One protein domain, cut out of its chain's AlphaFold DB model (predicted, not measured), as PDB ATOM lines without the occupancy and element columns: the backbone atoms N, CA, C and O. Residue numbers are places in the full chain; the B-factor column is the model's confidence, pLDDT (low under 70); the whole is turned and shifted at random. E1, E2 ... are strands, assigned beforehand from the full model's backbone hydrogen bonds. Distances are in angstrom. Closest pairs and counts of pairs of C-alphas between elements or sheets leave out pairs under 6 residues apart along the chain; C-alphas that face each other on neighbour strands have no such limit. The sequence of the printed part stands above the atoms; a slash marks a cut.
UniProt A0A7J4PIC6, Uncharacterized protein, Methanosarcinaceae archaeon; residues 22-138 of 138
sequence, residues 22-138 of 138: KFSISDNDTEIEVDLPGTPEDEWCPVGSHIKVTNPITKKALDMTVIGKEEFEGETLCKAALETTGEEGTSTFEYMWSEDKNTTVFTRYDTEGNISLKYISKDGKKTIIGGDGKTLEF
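AT A GLANCE: This is residues 22 to 138 of the 138 residues of an uncharacterized protein of Methanosarcinaceae archaeon (UniProt A0A7J4PIC6). The domain is a single broad sheet of ten strands laid side by side in chain order, twisted and arched, with no named helix over either face. One long loop, residues 37 to 49, joins the end of E2 to the start of E3, and the long strand E4 bends sharply near its end, where it turns back into E5. The printed part has 117 residues with ten named strands, E1 to E10, and the sheet's order E1 E2 E3 E4 E5 E6 E7 E8 E9 E10 is antiparallel throughout; the class is all strand. The whole is only just compact, close to loose, with a radius of gyration of the C-alphas of 15.9 A, and the C-alphas span 41 by 41 by 24 A along their three main axes.

HOW THE PARTS SIT: The sheet is a meander, each strand the antiparallel neighbour of the one before, and each two strands that follow each other form a hairpin. E1, residues 22 to 27, is an edge strand; it stands at 174 degrees to E2, residues 30 to 36, with N 25 and O 32 at 2.8 A, within hydrogen-bond range. E2 pairs on its other side with E3, residues 50 to 54, where N 33 and O 52 are 2.8 A apart. E3 and E4, residues 61 to 72, differ in direction by 148 degrees, with N 53 and O 62 at 2.8 A. E4 bends by 79 degrees at residue 69, and its pairing with E5, residues 75 to 86, is present before and after the bend: N 63 and O 83 are 2.8 A apart, and so are N 70 and O 77. E5 and E6, residues 89 to 97, stand at 161 degrees, with N 82 and O 93 at 2.8 A. E6 and E7, residues 103 to 109, have N 96 and O 105 at 2.8 A. E7 and E8, residues 115 to 122, stand at 174 degrees, with N 106 and O 119 at 2.8 A. E8 and E9, residues 125 to 130, have N 120 and O 127 at 2.8 A. E10, residues 135 to 137, is the other edge strand, with N 128 of E9 and O 136 of E10 at 2.8 A. E1 and E10 are apart.

IN THESE COORDINATES: E1 begins at C-alpha 22, at (119.923, 101.620, 145.543), and E2 measures 19.5 A from first to last C-alpha. E4 and E5, of 12 residues each, are the longest strands by residues; E4 measures 28.3 A, and E5 measures 33.8 A, from C-alpha 75 at (137.017, 83.884, 163.767) to C-alpha 86. E6 measures 26.6 A, E7 20.0 A, E8 19.1 A and E9 16.7 A. The short E10, 6.6 A, ends at C-alpha 137, at (125.056, 67.764, 166.233).

THE WHOLE: The C-alphas of Asn 28 and Gly 74 are the two farthest apart, at 44.8 A. From edge to edge of the sheet the strands' lines turn by 94 degrees and the way across it turns by 40 degrees; its C-alphas lie up to 10.2 A off their best plane. The printed part has no cut and ends at Phe 138, the chain's last residue. The link E2 to E3 is long, with 13 residues, and the link E3 to E4 is short, with 6 residues; the other links are tight. The mean pLDDT of the printed part is 92.7, and residue 41, in the long link, is the one printed residue under 70.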
ATOM      1  N   LYS A  22     121.294 101.881 145.114       89.00
ATOM      2  CA  LYS A  22     119.923 101.620 145.543       89.00
ATOM      3  C   LYS A  22     119.105 101.101 144.377       89.00
ATOM      4  O   LYS A  22     119.064 101.738 143.324       89.00
ATOM      5  N   PHE A  23     118.433  99.972 144.560       90.25
ATOM      6  CA  PHE A  23     117.487  99.459 143.577       90.25
ATOM      7  C   PHE A  23     116.239  98.905 144.252       90.25
ATOM      8  O   PHE A  23     116.275  98.419 145.381       90.25
ATOM      9  N   SER A  24     115.124  98.977 143.536       89.56
ATOM     10  CA  SER A  24     113.874  98.358 143.945       89.56
ATOM     11  C   SER A  24     113.260  97.594 142.780       89.56
ATOM     12  O   SER A  24     113.314  98.024 141.627       89.56
ATOM     13  N   ILE A  25     112.710  96.426 143.086       90.06
ATOM     14  CA  ILE A  25     111.985  95.567 142.154       90.06
ATOM     15  C   ILE A  25     110.636  95.280 142.799       90.06
ATOM     16  O   ILE A  25     110.575  94.909 143.965       90.06
ATOM     17  N   SER A  26     109.554  95.452 142.052       87.88
ATOM     18  CA  SER A  26     108.199  95.189 142.527       87.88
ATOM     19  C   SER A  26     107.459  94.346 141.495       87.88
ATOM     20  O   SER A  26     107.469  94.664 140.304       87.88
ATOM     21  N   ASP A  27     106.850  93.268 141.970       87.25
ATOM     22  CA  ASP A  27     105.830  92.473 141.295       87.25
ATOM     23  C   ASP A  27     104.596  92.389 142.215       87.25
ATOM     24  O   ASP A  27     104.626  92.803 143.375       87.25
ATOM     25  N   ASN A  28     103.488  91.852 141.713       84.50
ATOM     26  CA  ASN A  28     102.186  91.853 142.380       84.50
ATOM     27  C   ASN A  28     102.189  91.215 143.778       84.50
ATOM     28  O   ASN A  28     101.347  91.559 144.609       84.50
ATOM     29  N   ASP A  29     103.092  90.271 144.040       89.06
ATOM     30  CA  ASP A  29     103.180  89.543 145.305       89.06
ATOM     31  C   ASP A  29     104.484  89.787 146.076       89.06
ATOM     32  O   ASP A  29     104.608  89.305 147.206       89.06
ATOM     33  N   THR A  30     105.428  90.550 145.516       92.06
ATOM     34  CA  THR A  30     106.765  90.717 146.091       92.06
ATOM     35  C   THR A  30     107.357  92.079 145.740       92.06
ATOM     36  O   THR A  30     107.532  92.420 144.575       92.06
ATOM     37  N   GLU A  31     107.751  92.830 146.759       93.69
ATOM     38  CA  GLU A  31     108.536  94.056 146.661       93.69
ATOM     39  C   GLU A  31     109.900  93.807 147.306       93.69
ATOM     40  O   GLU A  31     109.979  93.345 148.442       93.69
ATOM     41  N   ILE A  32     110.975  94.085 146.577       94.25
ATOM     42  CA  ILE A  32     112.357  93.953 147.028       94.25
ATOM     43  C   ILE A  32     112.994  95.334 146.945       94.25
ATOM     44  O   ILE A  32     113.068  95.919 145.867       94.25
ATOM     45  N   GLU A  33     113.485  95.833 148.069       94.25
ATOM     46  CA  GLU A  33     114.298  97.039 148.164       94.25
ATOM     47  C   GLU A  33     115.694  96.643 148.626       94.25
ATOM     48  O   GLU A  33     115.851  95.875 149.575       94.25
ATOM     49  N   VAL A  34     116.710  97.157 147.944       93.56
ATOM     50  CA  VAL A  34     118.107  96.933 148.293       93.56
ATOM     51  C   VAL A  34     118.827  98.270 148.297       93.56
ATOM     52  O   VAL A  34     118.750  99.032 147.331       93.56
ATOM     53  N   ASP A  35     119.527  98.539 149.390       92.75
ATOM     54  CA  ASP A  35     120.358  99.716 149.600       92.75
ATOM     55  C   ASP A  35     121.768  99.244 149.962       92.75
ATOM     56  O   ASP A  35     121.990  98.649 151.016       92.75
ATOM     57  N   LEU A  36     122.718  99.437 149.053       89.06
ATOM     58  CA  LEU A  36     124.118  99.080 149.243       89.06
ATOM     59  C   LEU A  36     124.923 100.370 149.410       89.06
ATOM     60  O   LEU A  36     124.958 101.177 148.476       89.06
ATOM     61  N   PRO A  37     125.601 100.586 150.548       85.94
ATOM     62  CA  PRO A  37     126.489 101.728 150.699       85.94
ATOM     63  C   PRO A  37     127.666 101.619 149.723       85.94
ATOM     64  O   PRO A  37     128.004 100.537 149.244       85.94
ATOM     65  N   GLY A  38     128.309 102.751 149.429       78.94
ATOM     66  CA  GLY A  38     129.597 102.730 148.741       78.94
ATOM     67  C   GLY A  38     130.613 102.034 149.642       78.94
ATOM     68  O   GLY A  38     130.966 102.567 150.692       78.94
ATOM     69  N   THR A  39     131.026 100.824 149.279       71.31
ATOM     70  CA  THR A  39     132.023 100.053 150.026       71.31
ATOM     71  C   THR A  39     133.375 100.128 149.322       71.31
ATOM     72  O   THR A  39     133.402 100.093 148.091       71.31
ATOM     73  N   PRO A  40     134.493 100.201 150.067       73.94
ATOM     74  CA  PRO A  40     135.824 100.080 149.485       73.94
ATOM     75  C   PRO A  40     135.946  98.807 148.638       73.94
ATOM     76  O   PRO A  40     135.366  97.774 148.990       73.94
ATOM     77  N   GLU A  41     136.726  98.868 147.555       64.81
ATOM     78  CA  GLU A  41     137.235  97.653 146.914       64.81
ATOM     79  C   GLU A  41     137.940  96.828 148.011       64.81
ATOM     80  O   GLU A  41     138.742  97.376 148.764       64.81
ATOM     81  N   ASP A  42     137.561  95.554 148.160       73.69
ATOM     82  CA  ASP A  42     138.038  94.585 149.171       73.69
ATOM     83  C   ASP A  42     137.309  94.526 150.536       73.69
ATOM     84  O   ASP A  42     137.684  93.719 151.388       73.69
ATOM     85  N   GLU A  43     136.227  95.284 150.772       87.00
ATOM     86  CA  GLU A  43     135.404  95.072 151.980       87.00
ATOM     87  C   GLU A  43     134.394  93.925 151.782       87.00
ATOM     88  O   GLU A  43     133.375  94.067 151.106       87.00
ATOM     89  N   TRP A  44     134.663  92.773 152.403       91.75
ATOM     90  CA  TRP A  44     133.813  91.578 152.311       91.75
ATOM     91  C   TRP A  44     132.569  91.628 153.210       91.75
ATOM     92  O   TRP A  44     131.614  90.881 152.981       91.75
ATOM     93  N   CYS A  45     132.565  92.490 154.233       94.12
ATOM     94  CA  CYS A  45     131.420  92.724 155.106       94.12
ATOM     95  C   CYS A  45     130.842  94.121 154.841       94.12
ATOM     96  O   CYS A  45     131.306  95.104 155.426       94.12
ATOM     97  N   PRO A  46     129.825  94.245 153.972       92.06
ATOM     98  CA  PRO A  46     129.349  95.540 153.503       92.06
ATOM     99  C   PRO A  46     128.400  96.183 154.529       92.06
ATOM    100  O   PRO A  46     127.181  96.220 154.345       92.06
ATOM    101  N   VAL A  47     128.959  96.658 155.645       94.12
ATOM    102  CA  VAL A  47     128.218  97.278 156.758       94.12
ATOM    103  C   VAL A  47     127.378  98.452 156.266       94.12
ATOM    104  O   VAL A  47     127.863  99.307 155.532       94.12
ATOM    105  N   GLY A  48     126.120  98.498 156.697       92.88
ATOM    106  CA  GLY A  48     125.123  99.463 156.243       92.88
ATOM    107  C   GLY A  48     124.294  98.979 155.056       92.88
ATOM    108  O   GLY A  48     123.315  99.637 154.721       92.88
ATOM    109  N   SER A  49     124.631  97.831 154.450       93.62
ATOM    110  CA  SER A  49     123.763  97.207 153.446       93.62
ATOM    111  C   SER A  49     122.418  96.856 154.059       93.62
ATOM    112  O   SER A  49     122.354  96.198 155.101       93.62
ATOM    113  N   HIS A  50     121.356  97.260 153.381       96.06
ATOM    114  CA  HIS A  50     119.977  97.043 153.780       96.06
ATOM    115  C   HIS A  50     119.227  96.312 152.673       96.06
ATOM    116  O   HIS A  50     119.334  96.653 151.496       96.06
ATOM    117  N   ILE A  51     118.494  95.271 153.049       94.75
ATOM    118  CA  ILE A  51     117.630  94.512 152.151       94.75
ATOM    119  C   ILE A  51     116.275  94.381 152.820       94.75
ATOM    120  O   ILE A  51     116.173  93.859 153.927       94.75
ATOM    121  N   LYS A  52     115.225  94.775 152.109       96.00
ATOM    122  CA  LYS A  52     113.849  94.593 152.545       96.00
ATOM    123  C   LYS A  52     113.057  93.843 151.493       96.00
ATOM    124  O   LYS A  52     113.030  94.230 150.331       96.00
ATOM    125  N   VAL A  53     112.392  92.774 151.905       94.38
ATOM    126  CA  VAL A  53     111.493  91.983 151.065       94.38
ATOM    127  C   VAL A  53     110.112  92.030 151.688       94.38
ATOM    128  O   VAL A  53     109.937  91.597 152.821       94.38
ATOM    129  N   THR A  54     109.125  92.533 150.960       94.50
ATOM    130  CA  THR A  54     107.748  92.686 151.435       94.50
ATOM    131  C   THR A  54     106.798  91.949 150.504       94.50
ATOM    132  O   THR A  54     106.888  92.068 149.290       94.50
ATOM    133  N   ASN A  55     105.847  91.206 151.061       92.88
ATOM    134  CA  ASN A  55     104.701  90.702 150.318       92.88
ATOM    135  C   ASN A  55     103.515  91.660 150.551       92.88
ATOM    136  O   ASN A  55     102.954  91.680 151.655       92.88
ATOM    137  N   PRO A  56     103.096  92.460 149.553       88.19
ATOM    138  CA  PRO A  56     102.104  93.516 149.745       88.19
ATOM    139  C   PRO A  56     100.693  92.978 150.032       88.19
ATOM    140  O   PRO A  56      99.873  93.721 150.582       88.19
ATOM    141  N   ILE A  57     100.419  91.707 149.712       90.62
ATOM    142  CA  ILE A  57      99.130  91.031 149.928       90.62
ATOM    143  C   ILE A  57      98.999  90.570 151.384       90.62
ATOM    144  O   ILE A  57      98.031  90.903 152.060       90.62
ATOM    145  N   THR A  58      99.987  89.823 151.875       90.19
ATOM    146  CA  THR A  58      99.992  89.235 153.227       90.19
ATOM    147  C   THR A  58     100.559  90.171 154.289       90.19
ATOM    148  O   THR A  58     100.500  89.856 155.472       90.19
ATOM    149  N   LYS A  59     101.152  91.298 153.873       87.75
ATOM    150  CA  LYS A  59     101.898  92.237 154.728       87.75
ATOM    151  C   LYS A  59     103.077  91.602 155.469       87.75
ATOM    152  O   LYS A  59     103.611  92.209 156.394       87.75
ATOM    153  N   LYS A  60     103.512  90.409 155.049       93.44
ATOM    154  CA  LYS A  60     104.732  89.788 155.561       93.44
ATOM    155  C   LYS A  60     105.942  90.531 155.024       93.44
ATOM    156  O   LYS A  60     105.982  90.846 153.836       93.44
ATOM    157  N   ALA A  61     106.921  90.777 155.880       94.19
ATOM    158  CA  ALA A  61     108.159  91.435 155.498       94.19
ATOM    159  C   ALA A  61     109.366  90.744 156.131       94.19
ATOM    160  O   ALA A  61     109.261  90.185 157.221       94.19
ATOM    161  N   LEU A  62     110.494  90.798 155.436       94.44
ATOM    162  CA  LEU A  62     111.834  90.544 155.941       94.44
ATOM    163  C   LEU A  62     112.618  91.843 155.770       94.44
ATOM    164  O   LEU A  62     112.662  92.380 154.667       94.44
ATOM    165  N   ASP A  63     113.239  92.320 156.832       96.25
ATOM    166  CA  ASP A  63     114.106  93.489 156.848       96.25
ATOM    167  C   ASP A  63     115.466  93.051 157.395       96.25
ATOM    168  O   ASP A  63     115.548  92.492 158.485       96.25
ATOM    169  N   MET A  64     116.526  93.207 156.610       96.62
ATOM    170  CA  MET A  64     117.877  92.791 156.959       96.62
ATOM    171  C   MET A  64     118.822  93.976 156.844       96.62
ATOM    172  O   MET A  64     118.886  94.628 155.805       96.62
ATOM    173  N   THR A  65     119.625  94.192 157.880       97.50
ATOM    174  CA  THR A  65     120.698  95.189 157.885       97.50
ATOM    175  C   THR A  65     122.012  94.527 158.261       97.50
ATOM    176  O   THR A  65     122.095  93.869 159.296       97.50
ATOM    177  N   VAL A  66     123.059  94.723 157.462       96.94
ATOM    178  CA  VAL A  66     124.426  94.322 157.818       96.94
ATOM    179  C   VAL A  66     124.982  95.343 158.809       96.94
ATOM    180  O   VAL A  66     125.161  96.508 158.461       96.94
ATOM    181  N   ILE A  67     125.237  94.929 160.049       97.00
ATOM    182  CA  ILE A  67     125.521  95.846 161.166       97.00
ATOM    183  C   ILE A  67     126.994  95.910 161.572       97.00
ATOM    184  O   ILE A  67     127.383  96.844 162.267       97.00
ATOM    185  N   GLY A  68     127.827  94.952 161.162       96.38
ATOM    186  CA  GLY A  68     129.232  94.961 161.563       96.38
ATOM    187  C   GLY A  68     129.928  93.620 161.438       96.38
ATOM    188  O   GLY A  68     129.380  92.667 160.895       96.38
ATOM    189  N   LYS A  69     131.139  93.562 161.987       97.06
ATOM    190  CA  LYS A  69     131.893  92.329 162.210       97.06
ATOM    191  C   LYS A  69     131.807  91.948 163.690       97.06
ATOM    192  O   LYS A  69     131.795  92.833 164.544       97.06
ATOM    193  N   GLU A  70     131.761  90.659 163.992       97.81
ATOM    194  CA  GLU A  70     131.737  90.124 165.353       97.81
ATOM    195  C   GLU A  70     132.567  88.839 165.442       97.81
ATOM    196  O   GLU A  70     132.581  88.024 164.521       97.81
ATOM    197  N   GLU A  71     133.272  88.669 166.558       97.31
ATOM    198  CA  GLU A  71     134.108  87.499 166.816       97.31
ATOM    199  C   GLU A  71     133.265  86.302 167.263       97.31
ATOM    200  O   GLU A  71     132.491  86.385 168.219       97.31
ATOM    201  N   PHE A  72     133.478  85.155 166.629       96.12
ATOM    202  CA  PHE A  72     132.891  83.884 167.022       96.12
ATOM    203  C   PHE A  72     133.965  82.796 167.021       96.12
ATOM    204  O   PHE A  72     134.538  82.470 165.990       96.12
ATOM    205  N   GLU A  73     134.252  82.227 168.196       94.44
ATOM    206  CA  GLU A  73     135.249  81.153 168.360       94.44
ATOM    207  C   GLU A  73     136.635  81.464 167.751       94.44
ATOM    208  O   GLU A  73     137.310  80.569 167.242       94.44
ATOM    209  N   GLY A  74     137.067  82.728 167.827       94.56
ATOM    210  CA  GLY A  74     138.358  83.191 167.302       94.56
ATOM    211  C   GLY A  74     138.373  83.479 165.799       94.56
ATOM    212  O   GLY A  74     139.450  83.663 165.237       94.56
ATOM    213  N   GLU A  75     137.204  83.495 165.160       96.31
ATOM    214  CA  GLU A  75     137.017  83.884 163.767       96.31
ATOM    215  C   GLU A  75     136.155  85.149 163.675       96.31
ATOM    216  O   GLU A  75     135.103  85.253 164.312       96.31
ATOM    217  N   THR A  76     136.578  86.104 162.847       97.50
ATOM    218  CA  THR A  76     135.801  87.310 162.555       97.50
ATOM    219  C   THR A  76     134.697  86.992 161.549       97.50
ATOM    220  O   THR A  76     134.976  86.668 160.395       97.50
ATOM    221  N   LEU A  77     133.435  87.143 161.949       98.25
ATOM    222  CA  LEU A  77     132.274  86.972 161.073       98.25
ATOM    223  C   LEU A  77     131.627  88.325 160.763       98.25
ATOM    224  O   LEU A  77     131.592  89.213 161.608       98.25
ATOM    225  N   CYS A  78     131.067  88.488 159.568       98.00
ATOM    226  CA  CYS A  78     130.161  89.590 159.265       98.00
ATOM    227  C   CYS A  78     128.796  89.277 159.864       98.00
ATOM    228  O   CYS A  78     128.375  88.127 159.831       98.00
ATOM    229  N   LYS A  79     128.113  90.283 160.401       98.25
ATOM    230  CA  LYS A  79     126.861  90.153 161.139       98.25
ATOM    231  C   LYS A  79     125.775  91.009 160.507       98.25
ATOM    232  O   LYS A  79     125.966  92.200 160.258       98.25
ATOM    233  N   ALA A  80     124.609  90.407 160.324       97.94
ATOM    234  CA  ALA A  80     123.377  91.078 159.963       97.94
ATOM    235  C   ALA A  80     122.314  90.882 161.046       97.94
ATOM    236  O   ALA A  80     122.166  89.791 161.601       97.94
ATOM    237  N   ALA A  81     121.563  91.945 161.314       97.12
ATOM    238  CA  ALA A  81     120.318  91.892 162.059       97.12
ATOM    239  C   ALA A  81     119.168  91.695 161.071       97.12
ATOM    240  O   ALA A  81     119.134  92.345 160.025       97.12
ATOM    241  N   LEU A  82     118.245  90.795 161.401       95.56
ATOM    242  CA  LEU A  82     117.069  90.498 160.599       95.56
ATOM    243  C   LEU A  82     115.821  90.655 161.451       95.56
ATOM    244  O   LEU A  82     115.746  90.160 162.575       95.56
ATOM    245  N   GLU A  83     114.817  91.277 160.868       94.38
ATOM    246  CA  GLU A  83     113.484  91.381 161.415       94.38
ATOM    247  C   GLU A  83     112.501  90.778 160.413       94.38
ATOM    248  O   GLU A  83     112.529  91.094 159.226       94.38
ATOM    249  N   THR A  84     111.621  89.894 160.872       92.44
ATOM    250  CA  THR A  84     110.480  89.454 160.070       92.44
ATOM    251  C   THR A  84     109.195  89.929 160.706       92.44
ATOM    252  O   THR A  84     108.957  89.631 161.876       92.44
ATOM    253  N   THR A  85     108.336  90.576 159.932       91.69
ATOM    254  CA  THR A  85     106.990  90.972 160.354       91.69
ATOM    255  C   THR A  85     105.961  90.071 159.680       91.69
ATOM    256  O   THR A  85     106.083  89.753 158.496       91.69
ATOM    257  N   GLY A  86     104.926  89.671 160.411       86.88
ATOM    258  CA  GLY A  86     103.775  88.947 159.878       86.88
ATOM    259  C   GLY A  86     102.548  89.083 160.778       86.88
ATOM    260  O   GLY A  86     102.530  89.893 161.700       86.88
ATOM    261  N   GLU A  87     101.519  88.272 160.523       82.00
ATOM    262  CA  GLU A  87     100.266  88.288 161.301       82.00
ATOM    263  C   GLU A  87     100.482  87.975 162.790       82.00
ATOM    264  O   GLU A  87      99.803  88.534 163.646       82.00
ATOM    265  N   GLU A  88     101.460  87.120 163.101       79.50
ATOM    266  CA  GLU A  88     101.819  86.726 164.471       79.50
ATOM    267  C   GLU A  88     102.745  87.741 165.170       79.50
ATOM    268  O   GLU A  88     103.182  87.513 166.297       79.50
ATOM    269  N   GLY A  89     103.037  88.872 164.518       85.44
ATOM    270  CA  GLY A  89     103.904  89.929 165.024       85.44
ATOM    271  C   GLY A  89     105.298  89.919 164.400       85.44
ATOM    272  O   GLY A  89     105.498  89.477 163.266       85.44
ATOM    273  N   THR A  90     106.255  90.455 165.152       87.25
ATOM    274  CA  THR A  90     107.640  90.635 164.719       87.25
ATOM    275  C   THR A  90     108.551  89.610 165.392       87.25
ATOM    276  O   THR A  90     108.451  89.379 166.593       87.25
ATOM    277  N   SER A  91     109.452  88.996 164.626       89.69
ATOM    278  CA  SER A  91     110.536  88.150 165.139       89.69
ATOM    279  C   SER A  91     111.885  88.730 164.738       89.69
ATOM    280  O   SER A  91     112.044  89.186 163.607       89.69
ATOM    281  N   THR A  92     112.852  88.669 165.648       91.81
ATOM    282  CA  THR A  92     114.214  89.158 165.437       91.81
ATOM    283  C   THR A  92     115.211  88.006 165.395       91.81
ATOM    284  O   THR A  92     115.095  87.001 166.108       91.81
ATOM    285  N   PHE A  93     116.199  88.153 164.522       94.56
ATOM    286  CA  PHE A  93     117.237  87.165 164.294       94.56
ATOM    287  C   PHE A  93     118.563  87.858 164.011       94.56
ATOM    288  O   PHE A  93     118.613  88.989 163.532       94.56
ATOM    289  N   GLU A  94     119.641  87.135 164.251       97.31
ATOM    290  CA  GLU A  94     120.975  87.499 163.805       97.31
ATOM    291  C   GLU A  94     121.484  86.427 162.850       97.31
ATOM    292  O   GLU A  94     121.288  85.228 163.070       97.31
ATOM    293  N   TYR A  95     122.157  86.865 161.796       97.38
ATOM    294  CA  TYR A  95     122.868  85.992 160.879       97.38
ATOM    295  C   TYR A  95     124.309  86.457 160.773       97.38
ATOM    296  O   TYR A  95     124.564  87.632 160.516       97.38
ATOM    297  N   MET A  96     125.244  85.540 160.977       98.25
ATOM    298  CA  MET A  96     126.668  85.792 160.863       98.25
ATOM    299  C   MET A  96     127.299  84.833 159.860       98.25
ATOM    300  O   MET A  96     126.896  83.670 159.793       98.25
ATOM    301  N   TRP A  97     128.286  85.300 159.102       97.75
ATOM    302  CA  TRP A  97     129.022  84.487 158.133       97.75
ATOM    303  C   TRP A  97     130.493  84.896 158.047       97.75
ATOM    304  O   TRP A  97     130.824  86.070 158.201       97.75
ATOM    305  N   SER A  98     131.372  83.932 157.789       97.25
ATOM    306  CA  SER A  98     132.793  84.178 157.536       97.25
ATOM    307  C   SER A  98     133.027  84.674 156.110       97.25
ATOM    308  O   SER A  98     132.190  84.489 155.220       97.25
ATOM    309  N   GLU A  99     134.189  85.280 155.875       95.88
ATOM    310  CA  GLU A  99     134.618  85.732 154.547       95.88
ATOM    311  C   GLU A  99     134.636  84.581 153.525       95.88
ATOM    312  O   GLU A  99     134.139  84.715 152.404       95.88
ATOM    313  N   ASP A 100     135.130  83.414 153.942       94.62
ATOM    314  CA  ASP A 100     135.190  82.195 153.130       94.62
ATOM    315  C   ASP A 100     133.866  81.405 153.088       94.62
ATOM    316  O   ASP A 100     133.735  80.452 152.318       94.62
ATOM    317  N   LYS A 101     132.869  81.829 153.880       91.62
ATOM    318  CA  LYS A 101     131.537  81.224 154.038       91.62
ATOM    319  C   LYS A 101     131.541  79.801 154.619       91.62
ATOM    320  O   LYS A 101     130.515  79.121 154.542       91.62
ATOM    321  N   ASN A 102     132.647  79.351 155.213       95.50
ATOM    322  CA  ASN A 102     132.738  78.058 155.900       95.50
ATOM    323  C   ASN A 102     132.071  78.067 157.279       95.50
ATOM    324  O   ASN A 102     131.572  77.025 157.721       95.50
ATOM    325  N   THR A 103     132.006  79.235 157.920       97.56
ATOM    326  CA  THR A 103     131.319  79.438 159.194       97.56
ATOM    327  C   THR A 103     130.076  80.286 158.985       97.56
ATOM    328  O   THR A 103     130.127  81.384 158.436       97.56
ATOM    329  N   THR A 104     128.934  79.793 159.459       97.56
ATOM    330  CA  THR A 104     127.698  80.571 159.562       97.56
ATOM    331  C   THR A 104     127.042  80.337 160.912       97.56
ATOM    332  O   THR A 104     127.037  79.218 161.433       97.56
ATOM    333  N   VAL A 105     126.475  81.396 161.479       98.12
ATOM    334  CA  VAL A 105     125.740  81.348 162.741       98.12
ATOM    335  C   VAL A 105     124.402  82.035 162.536       98.12
ATOM    336  O   VAL A 105     124.345  83.170 162.082       98.12
ATOM    337  N   PHE A 106     123.317  81.351 162.868       97.44
ATOM    338  CA  PHE A 106     121.972  81.907 162.856       97.44
ATOM    339  C   PHE A 106     121.401  81.838 164.266       97.44
ATOM    340  O   PHE A 106     121.310  80.753 164.841       97.44
ATOM    341  N   THR A 107     120.995  82.976 164.812       97.69
ATOM    342  CA  THR A 107     120.432  83.069 166.159       97.69
ATOM    343  C   THR A 107     119.033  83.657 166.076       97.69
ATOM    344  O   THR A 107     118.845  84.734 165.522       97.69
ATOM    345  N   ARG A 108     118.045  82.961 166.636       95.38
ATOM    346  CA  ARG A 108     116.677  83.454 166.815       95.38
ATOM    347  C   ARG A 108     116.453  83.824 168.268       95.38
ATOM    348  O   ARG A 108     116.732  83.010 169.154       95.38
ATOM    349  N   TYR A 109     115.817  84.963 168.493       93.38
ATOM    350  CA  TYR A 109     115.426  85.400 169.826       93.38
ATOM    351  C   TYR A 109     113.933  85.182 170.066       93.38
ATOM    352  O   TYR A 109     113.133  85.181 169.127       93.38
ATOM    353  N   ASP A 110     113.565  84.926 171.315       89.44
ATOM    354  CA  ASP A 110     112.177  85.018 171.755       89.44
ATOM    355  C   ASP A 110     111.775  86.480 172.029       89.44
ATOM    356  O   ASP A 110     112.553  87.417 171.838       89.44
ATOM    357  N   THR A 111     110.536  86.685 172.476       87.00
ATOM    358  CA  THR A 111     109.986  88.018 172.765       87.00
ATOM    359  C   THR A 111     110.654  88.724 173.946       87.00
ATOM    360  O   THR A 111     110.480  89.929 174.102       87.00
ATOM    361  N   GLU A 112     111.384  87.993 174.789       89.38
ATOM    362  CA  GLU A 112     112.132  88.531 175.929       89.38
ATOM    363  C   GLU A 112     113.592  88.846 175.556       89.38
ATOM    364  O   GLU A 112     114.329  89.409 176.364       89.38
ATOM    365  N   GLY A 113     114.006  88.518 174.326       88.62
ATOM    366  CA  GLY A 113     115.373  88.693 173.848       88.62
ATOM    367  C   GLY A 113     116.312  87.551 174.239       88.62
ATOM    368  O   GLY A 113     117.524  87.682 174.067       88.62
ATOM    369  N   ASN A 114     115.795  86.423 174.739       92.31
ATOM    370  CA  ASN A 114     116.611  85.239 174.995       92.31
ATOM    371  C   ASN A 114     116.782  84.420 173.713       92.31
ATOM    372  O   ASN A 114     115.929  84.429 172.825       92.31
ATOM    373  N   ILE A 115     117.875  83.664 173.617       93.69
ATOM    374  CA  ILE A 115     118.089  82.749 172.492       93.69
ATOM    375  C   ILE A 115     117.043  81.636 172.559       93.69
ATOM    376  O   ILE A 115     117.039  80.830 173.484       93.69
ATOM    377  N   SER A 116     116.195  81.555 171.539       95.00
ATOM    378  CA  SER A 116     115.237  80.455 171.364       95.00
ATOM    379  C   SER A 116     115.800  79.331 170.492       95.00
ATOM    380  O   SER A 116     115.422  78.167 170.642       95.00
ATOM    381  N   LEU A 117     116.712  79.677 169.579       95.56
ATOM    382  CA  LEU A 117     117.403  78.752 168.692       95.56
ATOM    383  C   LEU A 117     118.729  79.370 168.251       95.56
ATOM    384  O   LEU A 117     118.758  80.517 167.810       95.56
ATOM    385  N   LYS A 118     119.807  78.592 168.288       97.56
ATOM    386  CA  LYS A 118     121.074  78.930 167.640       97.56
ATOM    387  C   LYS A 118     121.500  77.783 166.736       97.56
ATOM    388  O   LYS A 118     121.606  76.646 167.181       97.56
ATOM    389  N   TYR A 119     121.728  78.080 165.468       97.69
ATOM    390  CA  TYR A 119     122.269  77.159 164.482       97.69
ATOM    391  C   TYR A 119     123.680  77.603 164.115       97.69
ATOM    392  O   TYR A 119     123.896  78.770 163.809       97.69
ATOM    393  N   ILE A 120     124.631  76.679 164.151       98.06
ATOM    394  CA  ILE A 120     126.026  76.906 163.784       98.06
ATOM    395  C   ILE A 120     126.373  75.880 162.710       98.06
ATOM    396  O   ILE A 120     126.171  74.684 162.907       98.06
ATOM    397  N   SER A 121     126.899  76.338 161.580       97.19
ATOM    398  CA  SER A 121     127.556  75.486 160.591       97.19
ATOM    399  C   SER A 121     128.996  75.941 160.489       97.19
ATOM    400  O   SER A 121     129.221  77.078 160.089       97.19
ATOM    401  N   LYS A 122     129.943  75.080 160.849       96.06
ATOM    402  CA  LYS A 122     131.379  75.377 160.845       96.06
ATOM    403  C   LYS A 122     132.139  74.163 160.343       96.06
ATOM    404  O   LYS A 122     131.927  73.064 160.852       96.06
ATOM    405  N   ASP A 123     132.970  74.344 159.321       91.62
ATOM    406  CA  ASP A 123     133.783  73.273 158.724       91.62
ATOM    407  C   ASP A 123     132.964  72.024 158.336       91.62
ATOM    408  O   ASP A 123     133.394  70.879 158.473       91.62
ATOM    409  N   GLY A 124     131.723  72.241 157.890       88.38
ATOM    410  CA  GLY A 124     130.776  71.181 157.536       88.38
ATOM    411  C   GLY A 124     130.054  70.513 158.715       88.38
ATOM    412  O   GLY A 124     129.046  69.847 158.475       88.38
ATOM    413  N   LYS A 125     130.492  70.728 159.965       95.50
ATOM    414  CA  LYS A 125     129.775  70.299 161.174       95.50
ATOM    415  C   LYS A 125     128.593  71.225 161.434       95.50
ATOM    416  O   LYS A 125     128.729  72.447 161.362       95.50
ATOM    417  N   LYS A 126     127.437  70.651 161.772       96.88
ATOM    418  CA  LYS A 126     126.221  71.411 162.082       96.88
ATOM    419  C   LYS A 126     125.817  71.195 163.528       96.88
ATOM    420  O   LYS A 126     125.621  70.062 163.952       96.88
ATOM    421  N   THR A 127     125.604  72.284 164.248       97.88
ATOM    422  CA  THR A 127     125.168  72.274 165.641       97.88
ATOM    423  C   THR A 127     123.895  73.101 165.781       97.88
ATOM    424  O   THR A 127     123.825  74.238 165.325       97.88
ATOM    425  N   ILE A 128     122.876  72.529 166.415       97.50
ATOM    426  CA  ILE A 128     121.634  73.208 166.790       97.50
ATOM    427  C   ILE A 128     121.576  73.266 168.309       97.50
ATOM    428  O   ILE A 128     121.667  72.229 168.957       97.50
ATOM    429  N   ILE A 129     121.370  74.452 168.866       97.38
ATOM    430  CA  ILE A 129     121.184  74.695 170.296       97.38
ATOM    431  C   ILE A 129     119.772  75.252 170.480       97.38
ATOM    432  O   ILE A 129     119.448  76.315 169.949       97.38
ATOM    433  N   GLY A 130     118.914  74.518 171.185       96.06
ATOM    434  CA  GLY A 130     117.581  74.991 171.560       96.06
ATOM    435  C   GLY A 130     117.641  76.015 172.694       96.06
ATOM    436  O   GLY A 130     118.636  76.092 173.413       96.06
ATOM    437  N   GLY A 131     116.564  76.776 172.900       93.06
ATOM    438  CA  GLY A 131     116.480  77.745 174.003       93.06
ATOM    439  C   GLY A 131     116.560  77.127 175.406       93.06
ATOM    440  O   GLY A 131     116.864  77.817 176.371       93.06
ATOM    441  N   ASP A 132     116.365  75.811 175.528       94.69
ATOM    442  CA  ASP A 132     116.620  75.048 176.756       94.69
ATOM    443  C   ASP A 132     118.098  74.635 176.929       94.69
ATOM    444  O   ASP A 132     118.438  73.904 177.860       94.69
ATOM    445  N   GLY A 133     118.976  75.068 176.020       93.62
ATOM    446  CA  GLY A 133     120.400  74.748 175.984       93.62
ATOM    447  C   GLY A 133     120.726  73.359 175.429       93.62
ATOM    448  O   GLY A 133     121.904  73.009 175.320       93.62
ATOM    449  N   LYS A 134     119.728  72.543 175.059       95.62
ATOM    450  CA  LYS A 134     119.998  71.223 174.480       95.62
ATOM    451  C   LYS A 134     120.618  71.364 173.105       95.62
ATOM    452  O   LYS A 134     120.174  72.161 172.283       95.62
ATOM    453  N   THR A 135     121.626  70.536 172.863       96.94
ATOM    454  CA  THR A 135     122.415  70.566 171.637       96.94
ATOM    455  C   THR A 135     122.173  69.310 170.800       96.94
ATOM    456  O   THR A 135     122.125  68.204 171.337       96.94
ATOM    457  N   LEU A 136     122.032  69.485 169.489       96.06
ATOM    458  CA  LEU A 136     122.007  68.428 168.478       96.06
ATOM    459  C   LEU A 136     123.134  68.687 167.477       96.06
ATOM    460  O   LEU A 136     123.276  69.812 167.005       96.06
ATOM    461  N   GLU A 137     123.911  67.660 167.145       95.56
ATOM    462  CA  GLU A 137     125.056  67.764 166.233       95.56
ATOM    463  C   GLU A 137     124.916  66.789 165.057       95.56
ATOM    464  O   GLU A 137     124.411  65.678 165.237       95.56
ATOM    465  N   PHE A 138     125.371  67.208 163.873       89.75
ATOM    466  CA  PHE A 138     125.354  66.441 162.622       89.75
ATOM    467  C   PHE A 138     126.644  66.640 161.828       89.75
ATOM    468  O   PHE A 138     127.210  67.761 161.886       89.75
TER     469      PHE A 138